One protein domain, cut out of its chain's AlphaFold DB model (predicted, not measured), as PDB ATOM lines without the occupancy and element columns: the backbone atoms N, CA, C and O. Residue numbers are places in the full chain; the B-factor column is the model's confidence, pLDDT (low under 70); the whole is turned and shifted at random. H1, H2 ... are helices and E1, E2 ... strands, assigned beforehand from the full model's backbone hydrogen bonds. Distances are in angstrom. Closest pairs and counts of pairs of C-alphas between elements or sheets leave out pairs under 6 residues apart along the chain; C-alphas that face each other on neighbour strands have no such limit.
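This is residues 13 to 111 of the 113 residues of an uncharacterized protein of Chryseomicrobium excrementi (UniProt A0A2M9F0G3). A strongly twisted sheet of seven strands is rolled part of the way toward a barrel that stays open, with E5 and E6 near each other along a short stretch; H1 and the short H2 pack on the same face of it and touch each other. The free tip of the E6 and E7 hairpin, residues 95 to 100, sticks out. The printed part has 99 residues with two named helices and seven named strands, of the mixed class, helices and strands; along the chain E1 is followed by H1, then come E2 to E5, then H2, then E6 and E7; the sheet is branched at E7, which has E1, E2 and E6 as neighbours, and its neighbour pairs are antiparallel. It is compact, with a radius of gyration of the C-alphas of 13.2 A and spans of 37 by 32 by 27 A.

E1, residues 13 to 15, is an antiparallel neighbour of E7, residues 99 to 110, with N 14 and O 109 2.9 A apart. H1, residues 22 to 31, is on the sheet at a height over the sheet of 8.5 A. It lies over E3, residues 53 to 59, and runs across the strands, at 75 degrees to E3 on the local plane; their closest C-alphas, those of Leu 29 and Phe 59, are 6.1 A apart. E2, residues 36 to 40, has E3 on one side, with N 38 and O 55 2.8 A apart, and E7 on the other side, with N 39 and O 106 2.8 A apart. E2, E3, E4, residues 66 to 71, and E5, residues 79 to 83, form a meander, each strand the antiparallel neighbour of the one before. N 56 and O 70 of E3 and E4 are 2.8 A apart, as are N 67 and O 82 of E4 and E5. H2, residues 84 to 88, is on the same face as H1 and touches it; their closest C-alphas, those of Val 22 and Ala 88, are 5.5 A apart. E6, residues 91 to 96, forms a hairpin with E7, with N 94 and O 101 2.8 A apart. Pairing of E7 is staggered: residues 99 to 104 pair with E6, 105 to 109 with E2 and 108 to 110 with E1. The closest C-alphas of E5 and E6, those of Thr 82 and Ile 92, are 7.0 A apart. In H1 and H2 every O i to N i+4 pair is within hydrogen-bond range.

E1 begins at C-alpha 13, at (-50.858, 25.996, -32.725). H1 measures 14.0 A, E3 18.8 A, E4 16.3 A and E6 16.0 A. E7, the longest strand, measures 34.4 A and ends at C-alpha 110, at (-51.684, 30.217, -33.114).

The C-alphas of Gly 98 and Glu 111, the two farthest apart, are 40.7 A apart. The printed part has no cut. The link E2 to E3, residues 41 to 52, is long. Mean pLDDT of the printed part is 84.1; residues 43 to 51, 62 to 64 and 74 to 77 are under 70.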
ATOM      1  N   LEU A  13     -51.344  25.511 -31.447       93.56
ATOM      2  CA  LEU A  13     -50.858  25.996 -32.725       93.56
ATOM      3  C   LEU A  13     -51.058  24.923 -33.782       93.56
ATOM      4  O   LEU A  13     -50.767  23.742 -33.553       93.56
ATOM      5  N   LYS A  14     -51.517  25.350 -34.955       95.38
ATOM      6  CA  LYS A  14     -51.748  24.482 -36.105       95.38
ATOM      7  C   LYS A  14     -50.660  24.682 -37.145       95.38
ATOM      8  O   LYS A  14     -50.319  25.819 -37.473       95.38
ATOM      9  N   ARG A  15     -50.124  23.578 -37.661       95.56
ATOM     10  CA  ARG A  15     -49.143  23.602 -38.743       95.56
ATOM     11  C   ARG A  15     -49.791  24.139 -40.018       95.56
ATOM     12  O   ARG A  15     -50.908  23.765 -40.374       95.56
ATOM     13  N   VAL A  16     -49.082  25.022 -40.703       94.69
ATOM     14  CA  VAL A  16     -49.445  25.516 -42.030       94.69
ATOM     15  C   VAL A  16     -48.919  24.499 -43.037       94.69
ATOM     16  O   VAL A  16     -47.710  24.434 -43.251       94.69
ATOM     17  N   ASP A  17     -49.805  23.670 -43.588       87.88
ATOM     18  CA  ASP A  17     -49.449  22.514 -44.429       87.88
ATOM     19  C   ASP A  17     -49.425  22.804 -45.931       87.88
ATOM     20  O   ASP A  17     -48.825  22.051 -46.697       87.88
ATOM     21  N   ASN A  18     -50.073  23.878 -46.375       88.38
ATOM     22  CA  ASN A  18     -50.024  24.272 -47.773       88.38
ATOM     23  C   ASN A  18     -48.619  24.756 -48.153       88.38
ATOM     24  O   ASN A  18     -47.886  25.340 -47.347       88.38
ATOM     25  N   MET A  19     -48.263  24.517 -49.415       88.44
ATOM     26  CA  MET A  19     -47.119  25.172 -50.032       88.44
ATOM     27  C   MET A  19     -47.377  26.680 -50.003       88.44
ATOM     28  O   MET A  19     -48.474  27.119 -50.354       88.44
ATOM     29  N   LEU A  20     -46.402  27.443 -49.517       92.38
ATOM     30  CA  LEU A  20     -46.486  28.895 -49.415       92.38
ATOM     31  C   LEU A  20     -45.565  29.496 -50.465       92.38
ATOM     32  O   LEU A  20     -44.429  29.051 -50.621       92.38
ATOM     33  N   THR A  21     -46.048  30.508 -51.168       95.62
ATOM     34  CA  THR A  21     -45.183  31.419 -51.917       95.62
ATOM     35  C   THR A  21     -44.515  32.409 -50.959       95.62
ATOM     36  O   THR A  21     -44.944  32.568 -49.814       95.62
ATOM     37  N   VAL A  22     -43.489  33.119 -51.432       94.44
ATOM     38  CA  VAL A  22     -42.871  34.239 -50.697       94.44
ATOM     39  C   VAL A  22     -43.928  35.257 -50.247       94.44
ATOM     40  O   VAL A  22     -43.931  35.681 -49.093       94.44
ATOM     41  N   GLU A  23     -44.882  35.585 -51.123       93.69
ATOM     42  CA  GLU A  23     -45.959  36.536 -50.822       93.69
ATOM     43  C   GLU A  23     -46.936  35.999 -49.764       93.69
ATOM     44  O   GLU A  23     -47.403  36.758 -48.911       93.69
ATOM     45  N   ASP A  24     -47.204  34.687 -49.758       94.56
ATOM     46  CA  ASP A  24     -48.028  34.058 -48.721       94.56
ATOM     47  C   ASP A  24     -47.338  34.115 -47.357       94.56
ATOM     48  O   ASP A  24     -47.985  34.420 -46.355       94.56
ATOM     49  N   VAL A  25     -46.027  33.848 -47.302       94.19
ATOM     50  CA  VAL A  25     -45.243  33.962 -46.061       94.19
ATOM     51  C   VAL A  25     -45.242  35.406 -45.573       94.19
ATOM     52  O   VAL A  25     -45.529  35.655 -44.402       94.19
ATOM     53  N   LYS A  26     -44.992  36.368 -46.466       93.88
ATOM     54  CA  LYS A  26     -45.019  37.798 -46.142       93.88
ATOM     55  C   LYS A  26     -46.371  38.216 -45.575       93.88
ATOM     56  O   LYS A  26     -46.443  38.772 -44.480       93.88
ATOM     57  N   SER A  27     -47.450  37.880 -46.278       93.06
ATOM     58  CA  SER A  27     -48.824  38.162 -45.852       93.06
ATOM     59  C   SER A  27     -49.158  37.499 -44.517       93.06
ATOM     60  O   SER A  27     -49.800  38.111 -43.662       93.06
ATOM     61  N   LEU A  28     -48.696  36.263 -44.303       93.62
ATOM     62  CA  LEU A  28     -48.885  35.533 -43.054       93.62
ATOM     63  C   LEU A  28     -48.204  36.249 -41.882       93.62
ATOM     64  O   LEU A  28     -48.852  36.451 -40.856       93.62
ATOM     65  N   LEU A  29     -46.938  36.648 -42.038       92.94
ATOM     66  CA  LEU A  29     -46.158  37.330 -41.001       92.94
ATOM     67  C   LEU A  29     -46.705  38.731 -40.698       92.94
ATOM     68  O   LEU A  29     -46.889  39.077 -39.531       92.94
ATOM     69  N   VAL A  30     -47.020  39.513 -41.734       91.88
ATOM     70  CA  VAL A  30     -47.577  40.869 -41.596       91.88
ATOM     71  C   VAL A  30     -48.985  40.837 -41.000       91.88
ATOM     72  O   VAL A  30     -49.309  41.642 -40.129       91.88
ATOM     73  N   GLY A  31     -49.827  39.898 -41.438       91.56
ATOM     74  CA  GLY A  31     -51.198  39.759 -40.948       91.56
ATOM     75  C   GLY A  31     -51.296  39.169 -39.540       91.56
ATOM     76  O   GLY A  31     -52.312  39.353 -38.867       91.56
ATOM     77  N   ASN A  32     -50.257  38.469 -39.073       91.38
ATOM     78  CA  ASN A  32     -50.252  37.758 -37.792       91.38
ATOM     79  C   ASN A  32     -48.985  38.054 -36.970       91.38
ATOM     80  O   ASN A  32     -48.254  37.120 -36.609       91.38
ATOM     81  N   PRO A  33     -48.725  39.328 -36.618       89.00
ATOM     82  CA  PRO A  33     -47.526  39.693 -35.876       89.00
ATOM     83  C   PRO A  33     -47.472  38.939 -34.542       89.00
ATOM     84  O   PRO A  33     -48.477  38.841 -33.833       89.00
ATOM     85  N   TYR A  34     -46.299  38.389 -34.210       89.12
ATOM     86  CA  TYR A  34     -46.029  37.616 -32.982       89.12
ATOM     87  C   TYR A  34     -46.825  36.305 -32.820       89.12
ATOM     88  O   TYR A  34     -46.812  35.689 -31.749       89.12
ATOM     89  N   LYS A  35     -47.541  35.855 -33.858       92.25
ATOM     90  CA  LYS A  35     -48.367  34.631 -33.815       92.25
ATOM     91  C   LYS A  35     -47.841  33.501 -34.694       92.25
ATOM     92  O   LYS A  35     -48.377  32.394 -34.627       92.25
ATOM     93  N   VAL A  36     -46.825  33.774 -35.506       95.19
ATOM     94  CA  VAL A  36     -46.196  32.787 -36.379       95.19
ATOM     95  C   VAL A  36     -45.002  32.179 -35.657       95.19
ATOM     96  O   VAL A  36     -44.059  32.884 -35.296       95.19
ATOM     97  N   ILE A  37     -45.065  30.869 -35.435       95.06
ATOM     98  CA  ILE A  37     -44.000  30.095 -34.806       95.06
ATOM     99  C   ILE A  37     -43.372  29.174 -35.844       95.06
ATOM    100  O   ILE A  37     -44.068  28.471 -36.571       95.06
ATOM    101  N   VAL A  38     -42.051  29.150 -35.889       94.75
ATOM    102  CA  VAL A  38     -41.247  28.245 -36.699       94.75
ATOM    103  C   VAL A  38     -40.681  27.169 -35.781       94.75
ATOM    104  O   VAL A  38     -40.050  27.480 -34.778       94.75
ATOM    105  N   ALA A  39     -40.919  25.901 -36.101       93.12
ATOM    106  CA  ALA A  39     -40.234  24.785 -35.465       93.12
ATOM    107  C   ALA A  39     -39.110  24.317 -36.385       93.12
ATOM    108  O   ALA A  39     -39.381  23.967 -37.533       93.12
ATOM    109  N   LEU A  40     -37.884  24.291 -35.881       90.50
ATOM    110  CA  LEU A  40     -36.687  23.860 -36.591       90.50
ATOM    111  C   LEU A  40     -36.270  22.473 -36.090       90.50
ATOM    112  O   LEU A  40     -36.264  22.229 -34.880       90.50
ATOM    113  N   ASP A  41     -35.946  21.560 -37.005       86.50
ATOM    114  CA  ASP A  41     -35.397  20.245 -36.656       86.50
ATOM    115  C   ASP A  41     -33.881  20.231 -36.905       86.50
ATOM    116  O   ASP A  41     -33.409  19.903 -37.993       86.50
ATOM    117  N   GLU A  42     -33.117  20.613 -35.879       72.44
ATOM    118  CA  GLU A  42     -31.642  20.636 -35.890       72.44
ATOM    119  C   GLU A  42     -31.025  19.228 -35.730       72.44
ATOM    120  O   GLU A  42     -29.817  19.032 -35.860       72.44
ATOM    121  N   ASN A  43     -31.853  18.205 -35.482       61.00
ATOM    122  CA  ASN A  43     -31.406  16.871 -35.070       61.00
ATOM    123  C   ASN A  43     -30.953  15.966 -36.219       61.00
ATOM    124  O   ASN A  43     -30.718  14.780 -35.996       61.00
ATOM    125  N   ILE A  44     -30.758  16.501 -37.431       52.62
ATOM    126  CA  ILE A  44     -30.077  15.770 -38.516       52.62
ATOM    127  C   ILE A  44     -28.659  15.339 -38.076       52.62
ATOM    128  O   ILE A  44     -28.100  14.396 -38.628       52.62
ATOM    129  N   ILE A  45     -28.105  15.970 -37.032       49.94
ATOM    130  CA  ILE A  45     -26.726  15.768 -36.574       49.94
ATOM    131  C   ILE A  45     -26.619  14.859 -35.324       49.94
ATOM    132  O   ILE A  45     -25.565  14.264 -35.103       49.94
ATOM    133  N   VAL A  46     -27.669  14.693 -34.499       45.66
ATOM    134  CA  VAL A  46     -27.568  13.993 -33.194       45.66
ATOM    135  C   VAL A  46     -28.698  12.971 -33.005       45.66
ATOM    136  O   VAL A  46     -29.814  13.303 -32.616       45.66
ATOM    137  N   GLU A  47     -28.385  11.695 -33.243       45.06
ATOM    138  CA  GLU A  47     -29.327  10.573 -33.426       45.06
ATOM    139  C   GLU A  47     -30.304  10.236 -32.273       45.06
ATOM    140  O   GLU A  47     -31.077   9.298 -32.425       45.06
ATOM    141  N   ASN A  48     -30.339  10.929 -31.125       40.59
ATOM    142  CA  ASN A  48     -31.125  10.444 -29.972       40.59
ATOM    143  C   ASN A  48     -31.877  11.485 -29.128       40.59
ATOM    144  O   ASN A  48     -32.402  11.136 -28.069       40.59
ATOM    145  N   GLN A  49     -31.995  12.738 -29.569       48.22
ATOM    146  CA  GLN A  49     -32.808  13.737 -28.865       48.22
ATOM    147  C   GLN A  49     -33.555  14.608 -29.871       48.22
ATOM    148  O   GLN A  49     -33.075  15.662 -30.240       48.22
ATOM    149  N   HIS A  50     -34.741  14.186 -30.323       52.44
ATOM    150  CA  HIS A  50     -35.608  15.035 -31.149       52.44
ATOM    151  C   HIS A  50     -36.201  16.179 -30.314       52.44
ATOM    152  O   HIS A  50     -37.376  16.142 -29.937       52.44
ATOM    153  N   GLN A  51     -35.391  17.185 -30.000       69.44
ATOM    154  CA  GLN A  51     -35.870  18.448 -29.464       69.44
ATOM    155  C   GLN A  51     -35.976  19.432 -30.626       69.44
ATOM    156  O   GLN A  51     -35.007  19.680 -31.337       69.44
ATOM    157  N   LEU A  52     -37.192  19.913 -30.880       80.69
ATOM    158  CA  LEU A  52     -37.425  20.954 -31.873       80.69
ATOM    159  C   LEU A  52     -37.094  22.300 -31.238       80.69
ATOM    160  O   LEU A  52     -37.650  22.621 -30.183       80.69
ATOM    161  N   SER A  53     -36.261  23.088 -31.905       88.06
ATOM    162  CA  SER A  53     -36.072  24.493 -31.556       88.06
ATOM    163  C   SER A  53     -37.291  25.271 -32.042       88.06
ATOM    164  O   SER A  53     -37.730  25.117 -33.184       88.06
ATOM    165  N   LEU A  54     -37.893  26.070 -31.166       91.31
ATOM    166  CA  LEU A  54     -39.077  26.863 -31.487       91.31
ATOM    167  C   LEU A  54     -38.677  28.328 -31.574       91.31
ATOM    168  O   LEU A  54     -38.081  28.857 -30.640       91.31
ATOM    169  N   PHE A  55     -39.069  28.988 -32.654       93.25
ATOM    170  CA  PHE A  55     -38.774  30.387 -32.913       93.25
ATOM    171  C   PHE A  55     -40.051  31.168 -33.194       93.25
ATOM    172  O   PHE A  55     -40.931  30.703 -33.909       93.25
ATOM    173  N   MET A  56     -40.149  32.383 -32.675       93.69
ATOM    174  CA  MET A  56     -41.130  33.362 -33.122       93.69
ATOM    175  C   MET A  56     -40.584  34.080 -34.356       93.69
ATOM    176  O   MET A  56     -39.493  34.642 -34.298       93.69
ATOM    177  N   ALA A  57     -41.339  34.065 -35.454       94.31
ATOM    178  CA  ALA A  57     -40.952  34.742 -36.686       94.31
ATOM    179  C   ALA A  57     -41.434  36.197 -36.692       94.31
ATOM    180  O   ALA A  57     -42.616  36.477 -36.470       94.31
ATOM    181  N   LEU A  58     -40.510  37.117 -36.956       91.62
ATOM    182  CA  LEU A  58     -40.725  38.557 -36.974       91.62
ATOM    183  C   LEU A  58     -40.305  39.102 -38.337       91.62
ATOM    184  O   LEU A  58     -39.155  38.956 -38.738       91.62
ATOM    185  N   PHE A  59     -41.237  39.735 -39.045       90.00
ATOM    186  CA  PHE A  59     -40.945  40.401 -40.310       90.00
ATOM    187  C   PHE A  59     -40.417  41.815 -40.055       90.00
ATOM    188  O   PHE A  59     -41.030  42.575 -39.297       90.00
ATOM    189  N   THR A  60     -39.304  42.179 -40.689       82.00
ATOM    190  CA  THR A  60     -38.715  43.516 -40.561       82.00
ATOM    191  C   THR A  60     -39.068  44.368 -41.773       82.00
ATOM    192  O   THR A  60     -38.569  44.141 -42.863       82.00
ATOM    193  N   PHE A  61     -39.895  45.400 -41.593       71.56
ATOM    194  CA  PHE A  61     -40.283  46.292 -42.698       71.56
ATOM    195  C   PHE A  61     -39.125  47.121 -43.277       71.56
ATOM    196  O   PHE A  61     -39.258  47.645 -44.377       71.56
ATOM    197  N   GLU A  62     -38.019  47.271 -42.542       65.50
ATOM    198  CA  GLU A  62     -36.855  48.055 -42.980       65.50
ATOM    199  C   GLU A  62     -36.025  47.352 -44.068       65.50
ATOM    200  O   GLU A  62     -35.340  48.027 -44.834       65.50
ATOM    201  N   PHE A  63     -36.135  46.026 -44.180       63.31
ATOM    202  CA  PHE A  63     -35.435  45.205 -45.164       63.31
ATOM    203  C   PHE A  63     -36.467  44.236 -45.759       63.31
ATOM    204  O   PHE A  63     -36.869  43.287 -45.094       63.31
ATOM    205  N   GLU A  64     -36.978  44.535 -46.963       69.69
ATOM    206  CA  GLU A  64     -38.259  44.036 -47.518       69.69
ATOM    207  C   GLU A  64     -38.451  42.503 -47.571       69.69
ATOM    208  O   GLU A  64     -39.579  42.042 -47.795       69.69
ATOM    209  N   GLU A  65     -37.390  41.729 -47.347       79.19
ATOM    210  CA  GLU A  65     -37.350  40.267 -47.435       79.19
ATOM    211  C   GLU A  65     -36.815  39.585 -46.164       79.19
ATOM    212  O   GLU A  65     -36.863  38.358 -46.076       79.19
ATOM    213  N   ASP A  66     -36.375  40.351 -45.162       88.31
ATOM    214  CA  ASP A  66     -35.730  39.801 -43.973       88.31
ATOM    215  C   ASP A  66     -36.755  39.355 -42.919       88.31
ATOM    216  O   ASP A  66     -37.754  40.019 -42.600       88.31
ATOM    217  N   VAL A  67     -36.468  38.195 -42.337       91.38
ATOM    218  CA  VAL A  67     -37.207  37.587 -41.239       91.38
ATOM    219  C   VAL A  67     -36.242  37.268 -40.109       91.38
ATOM    220  O   VAL A  67     -35.248  36.560 -40.262       91.38
ATOM    221  N   VAL A  68     -36.588  37.755 -38.925       92.31
ATOM    222  CA  VAL A  68     -35.879  37.465 -37.686       92.31
ATOM    223  C   VAL A  68     -36.608  36.336 -36.966       92.31
ATOM    224  O   VAL A  68     -37.794  36.444 -36.651       92.31
ATOM    225  N   LEU A  69     -35.902  35.248 -36.681       92.50
ATOM    226  CA  LEU A  69     -36.383  34.135 -35.870       92.50
ATOM    227  C   LEU A  69     -35.821  34.259 -34.456       92.50
ATOM    228  O   LEU A  69     -34.619  34.112 -34.245       92.50
ATOM    229  N   TYR A  70     -36.694  34.515 -33.485       91.38
ATOM    230  CA  TYR A  70     -36.332  34.657 -32.075       91.38
ATOM    231  C   TYR A  70     -36.675  33.387 -31.290       91.38
ATOM    232  O   TYR A  70     -37.843  33.001 -31.240       91.38
ATOM    233  N   GLU A  71     -35.692  32.733 -30.672       90.25
ATOM    234  CA  GLU A  71     -35.893  31.450 -29.988       90.25
ATOM    235  C   GLU A  71     -36.753  31.576 -28.718       90.25
ATOM    236  O   GLU A  71     -36.509  32.412 -27.846       90.25
ATOM    237  N   ILE A  72     -37.744  30.690 -28.586       88.75
ATOM    238  CA  ILE A  72     -38.709  30.641 -27.477       88.75
ATOM    239  C   ILE A  72     -38.762  29.284 -26.753       88.75
ATOM    240  O   ILE A  72     -39.506  29.160 -25.782       88.75
ATOM    241  N   SER A  73     -38.017  28.264 -27.201       78.94
ATOM    242  CA  SER A  73     -38.015  26.920 -26.595       78.94
ATOM    243  C   SER A  73     -37.242  26.839 -25.273       78.94
ATOM    244  O   SER A  73     -37.789  26.331 -24.300       78.94
ATOM    245  N   ASP A  74     -36.010  27.365 -25.218       64.56
ATOM    246  CA  ASP A  74     -35.052  27.021 -24.147       64.56
ATOM    247  C   ASP A  74     -34.399  28.231 -23.439       64.56
ATOM    248  O   ASP A  74     -33.356  28.090 -22.802       64.56
ATOM    249  N   ASN A  75     -34.975  29.441 -23.519       56.38
ATOM    250  CA  ASN A  75     -34.428  30.674 -22.907       56.38
ATOM    251  C   ASN A  75     -32.979  31.033 -23.310       56.38
ATOM    252  O   ASN A  75     -32.362  31.896 -22.685       56.38
ATOM    253  N   LYS A  76     -32.431  30.421 -24.365       63.91
ATOM    254  CA  LYS A  76     -31.108  30.768 -24.908       63.91
ATOM    255  C   LYS A  76     -31.093  32.153 -25.563       63.91
ATOM    256  O   LYS A  76     -30.029  32.754 -25.665       63.91
ATOM    257  N   GLY A  77     -32.262  32.658 -25.980       67.25
ATOM    258  CA  GLY A  77     -32.403  33.971 -26.616       67.25
ATOM    259  C   GLY A  77     -31.642  34.074 -27.937       67.25
ATOM    260  O   GLY A  77     -31.175  35.159 -28.278       67.25
ATOM    261  N   SER A  78     -31.463  32.952 -28.645       84.19
ATOM    262  CA  SER A  78     -30.788  32.962 -29.937       84.19
ATOM    263  C   SER A  78     -31.657  33.643 -30.996       84.19
ATOM    264  O   SER A  78     -32.892  33.651 -30.923       84.19
ATOM    265  N   ILE A  79     -30.981  34.263 -31.961       88.38
ATOM    266  CA  ILE A  79     -31.596  34.964 -33.079       88.38
ATOM    267  C   ILE A  79     -30.994  34.404 -34.360       88.38
ATOM    268  O   ILE A  79     -29.771  34.345 -34.491       88.38
ATOM    269  N   ILE A  80     -31.853  34.024 -35.300       88.69
ATOM    270  CA  ILE A  80     -31.459  33.654 -36.658       88.69
ATOM    271  C   ILE A  80     -32.051  34.691 -37.605       88.69
ATOM    272  O   ILE A  80     -33.257  34.935 -37.584       88.69
ATOM    273  N   ASN A  81     -31.202  35.289 -38.437       89.50
ATOM    274  CA  ASN A  81     -31.650  36.100 -39.563       89.50
ATOM    275  C   ASN A  81     -31.744  35.195 -40.788       89.50
ATOM    276  O   ASN A  81     -30.816  34.443 -41.080       89.50
ATOM    277  N   THR A  82     -32.871  35.260 -41.472       91.25
ATOM    278  CA  THR A  82     -33.166  34.499 -42.685       91.25
ATOM    279  C   THR A  82     -34.049  35.354 -43.586       91.25
ATOM    280  O   THR A  82     -34.512  36.411 -43.169       91.25
ATOM    281  N   ASP A  83     -34.321  34.896 -44.796       92.19
ATOM    282  CA  ASP A  83     -35.237  35.560 -45.719       92.19
ATOM    283  C   ASP A  83     -36.591  34.832 -45.844       92.19
ATOM    284  O   ASP A  83     -36.795  33.711 -45.358       92.19
ATOM    285  N   LEU A  84     -37.547  35.490 -46.502       93.25
ATOM    286  CA  LEU A  84     -38.862  34.927 -46.817       93.25
ATOM    287  C   LEU A  84     -38.794  33.677 -47.713       93.25
ATOM    288  O   LEU A  84     -39.675  32.818 -47.612       93.25
ATOM    289  N   GLU A  85     -37.794  33.569 -48.593       93.50
ATOM    290  CA  GLU A  85     -37.656  32.457 -49.539       93.50
ATOM    291  C   GLU A  85     -37.309  31.149 -48.816       93.50
ATOM    292  O   GLU A  85     -37.929  30.111 -49.071       93.50
ATOM    293  N   ALA A  86     -36.394  31.196 -47.854       92.00
ATOM    294  CA  ALA A  86     -36.042  30.078 -46.993       92.00
ATOM    295  C   ALA A  86     -37.266  29.577 -46.202       92.00
ATOM    296  O   ALA A  86     -37.581  28.380 -46.210       92.00
ATOM    297  N   LEU A  87     -38.049  30.495 -45.609       93.44
ATOM    298  CA  LEU A  87     -39.297  30.136 -44.923       93.44
ATOM    299  C   LEU A  87     -40.329  29.512 -45.871       93.44
ATOM    300  O   LEU A  87     -40.944  28.500 -45.517       93.44
ATOM    301  N   ALA A  88     -40.523  30.083 -47.064       94.38
ATOM    302  CA  ALA A  88     -41.453  29.564 -48.069       94.38
ATOM    303  C   ALA A  88     -41.083  28.131 -48.481       94.38
ATOM    304  O   ALA A  88     -41.947  27.251 -48.554       94.38
ATOM    305  N   ASN A  89     -39.783  27.879 -48.637       93.81
ATOM    306  CA  ASN A  89     -39.225  26.580 -48.991       93.81
ATOM    307  C   ASN A  89     -39.023  25.623 -47.802       93.81
ATOM    308  O   ASN A  89     -38.569  24.494 -47.998       93.81
ATOM    309  N   ARG A  90     -39.414  26.020 -46.584       93.06
ATOM    310  CA  ARG A  90     -39.390  25.182 -45.373       93.06
ATOM    311  C   ARG A  90     -37.995  24.710 -44.962       93.06
ATOM    312  O   ARG A  90     -37.849  23.595 -44.451       93.06
ATOM    313  N   PHE A  91     -36.997  25.580 -45.076       92.31
ATOM    314  CA  PHE A  91     -35.683  25.344 -44.485       92.31
ATOM    315  C   PHE A  91     -35.061  26.622 -43.913       92.31
ATOM    316  O   PHE A  91     -35.470  27.724 -44.254       92.31
ATOM    317  N   ILE A  92     -34.066  26.463 -43.043       89.00
ATOM    318  CA  ILE A  92     -33.065  27.491 -42.736       89.00
ATOM    319  C   ILE A  92     -31.744  27.045 -43.336       89.00
ATOM    320  O   ILE A  92     -31.378  25.877 -43.207       89.00
ATOM    321  N   GLU A  93     -31.051  27.964 -44.001       83.62
ATOM    322  CA  GLU A  93     -29.718  27.729 -44.545       83.62
ATOM    323  C   GLU A  93     -28.661  28.288 -43.592       83.62
ATOM    324  O   GLU A  93     -28.731  29.442 -43.172       83.62
ATOM    325  N   TYR A  94     -27.687  27.454 -43.243       79.12
ATOM    326  CA  TYR A  94     -26.502  27.852 -42.499       79.12
ATOM    327  C   TYR A  94     -25.283  27.675 -43.397       79.12
ATOM    328  O   TYR A  94     -25.032  26.584 -43.913       79.12
ATOM    329  N   ILE A  95     -24.542  28.763 -43.600       76.38
ATOM    330  CA  ILE A  95     -23.337  28.778 -44.426       76.38
ATOM    331  C   ILE A  95     -22.142  28.976 -43.498       76.38
ATOM    332  O   ILE A  95     -21.955  30.057 -42.940       76.38
ATOM    333  N   ASP A  96     -21.319  27.942 -43.374       73.75
ATOM    334  CA  ASP A  96     -19.988  28.015 -42.768       73.75
ATOM    335  C   ASP A  96     -18.960  27.587 -43.817       73.75
ATOM    336  O   ASP A  96     -19.294  26.875 -44.754       73.75
ATOM    337  N   ILE A  97     -17.725  28.067 -43.729       75.81
ATOM    338  CA  ILE A  97     -16.673  28.019 -44.759       75.81
ATOM    339  C   ILE A  97     -16.686  26.703 -45.579       75.81
ATOM    340  O   ILE A  97     -16.098  25.695 -45.193       75.81
ATOM    341  N   GLY A  98     -17.323  26.741 -46.760       72.12
ATOM    342  CA  GLY A  98     -17.385  25.635 -47.726       72.12
ATOM    343  C   GLY A  98     -18.491  24.587 -47.515       72.12
ATOM    344  O   GLY A  98     -18.568  23.649 -48.308       72.12
ATOM    345  N   ILE A  99     -19.341  24.738 -46.499       78.69
ATOM    346  CA  ILE A  99     -20.449  23.843 -46.150       78.69
ATOM    347  C   ILE A  99     -21.752  24.647 -46.118       78.69
ATOM    348  O   ILE A  99     -21.839  25.710 -45.506       78.69
ATOM    349  N   VAL A 100     -22.769  24.125 -46.801       80.12
ATOM    350  CA  VAL A 100     -24.130  24.666 -46.783       80.12
ATOM    351  C   VAL A 100     -25.026  23.614 -46.154       80.12
ATOM    352  O   VAL A 100     -25.329  22.601 -46.787       80.12
ATOM    353  N   ASP A 101     -25.437  23.859 -44.916       82.75
ATOM    354  CA  ASP A 101     -26.380  23.007 -44.204       82.75
ATOM    355  C   ASP A 101     -27.786  23.586 -44.310       82.75
ATOM    356  O   ASP A 101     -28.001  24.793 -44.184       82.75
ATOM    357  N   ARG A 102     -28.767  22.713 -44.549       86.44
ATOM    358  CA  ARG A 102     -30.180  23.089 -44.626       86.44
ATOM    359  C   ARG A 102     -30.973  22.326 -43.589       86.44
ATOM    360  O   ARG A 102     -31.138  21.110 -43.691       86.44
ATOM    361  N   PHE A 103     -31.501  23.057 -42.622       88.38
ATOM    362  CA  PHE A 103     -32.309  22.498 -41.551       88.38
ATOM    363  C   PHE A 103     -33.786  22.641 -41.902       88.38
ATOM    364  O   PHE A 103     -34.247  23.760 -42.138       88.38
ATOM    365  N   PRO A 104     -34.550  21.541 -41.965       91.38
ATOM    366  CA  PRO A 104     -35.960  21.609 -42.294       91.38
ATOM    367  C   PRO A 104     -36.725  22.316 -41.176       91.38
ATOM    368  O   PRO A 104     -36.421  22.153 -39.991       91.38
ATOM    369  N   LEU A 105     -37.763  23.054 -41.559       93.50
ATOM    370  CA  LEU A 105     -38.647  23.736 -40.620       93.50
ATOM    371  C   LEU A 105     -40.122  23.464 -40.905       93.50
ATOM    372  O   LEU A 105     -40.529  23.109 -42.013       93.50
ATOM    373  N   ALA A 106     -40.954  23.701 -39.899       94.81
ATOM    374  CA  ALA A 106     -42.396  23.807 -40.042       94.81
ATOM    375  C   ALA A 106     -42.884  25.150 -39.503       94.81
ATOM    376  O   ALA A 106     -42.382  25.653 -38.504       94.81
ATOM    377  N   ILE A 107     -43.903  25.707 -40.156       95.62
ATOM    378  CA  ILE A 107     -44.548  26.956 -39.743       95.62
ATOM    379  C   ILE A 107     -45.855  26.593 -39.055       95.62
ATOM    380  O   ILE A 107     -46.625  25.777 -39.565       95.62
ATOM    381  N   TYR A 108     -46.098  27.216 -37.915       95.62
ATOM    382  CA  TYR A 108     -47.279  27.070 -37.091       95.62
ATOM    383  C   TYR A 108     -47.917  28.434 -36.861       95.62
ATOM    384  O   TYR A 108     -47.230  29.428 -36.631       95.62
ATOM    385  N   LEU A 109     -49.244  28.465 -36.875       94.88
ATOM    386  CA  LEU A 109     -50.031  29.637 -36.526       94.88
ATOM    387  C   LEU A 109     -50.816  29.346 -35.246       94.88
ATOM    388  O   LEU A 109     -51.405  28.269 -35.110       94.88
ATOM    389  N   LYS A 110     -50.828  30.295 -34.308       90.44
ATOM    390  CA  LYS A 110     -51.684  30.217 -33.114       90.44
ATOM    391  C   LYS A 110     -53.162  30.127 -33.516       90.44
ATOM    392  O   LYS A 110     -53.646  30.959 -34.283       90.44
ATOM    393  N   GLU A 111     -53.875  29.113 -33.018       82.62
ATOM    394  CA  GLU A 111     -55.314  28.959 -33.257       82.62
ATOM    395  C   GLU A 111     -56.083  29.980 -32.394       82.62
ATOM    396  O   GLU A 111     -56.224  29.796 -31.188       82.62
TER     397      GLU A 111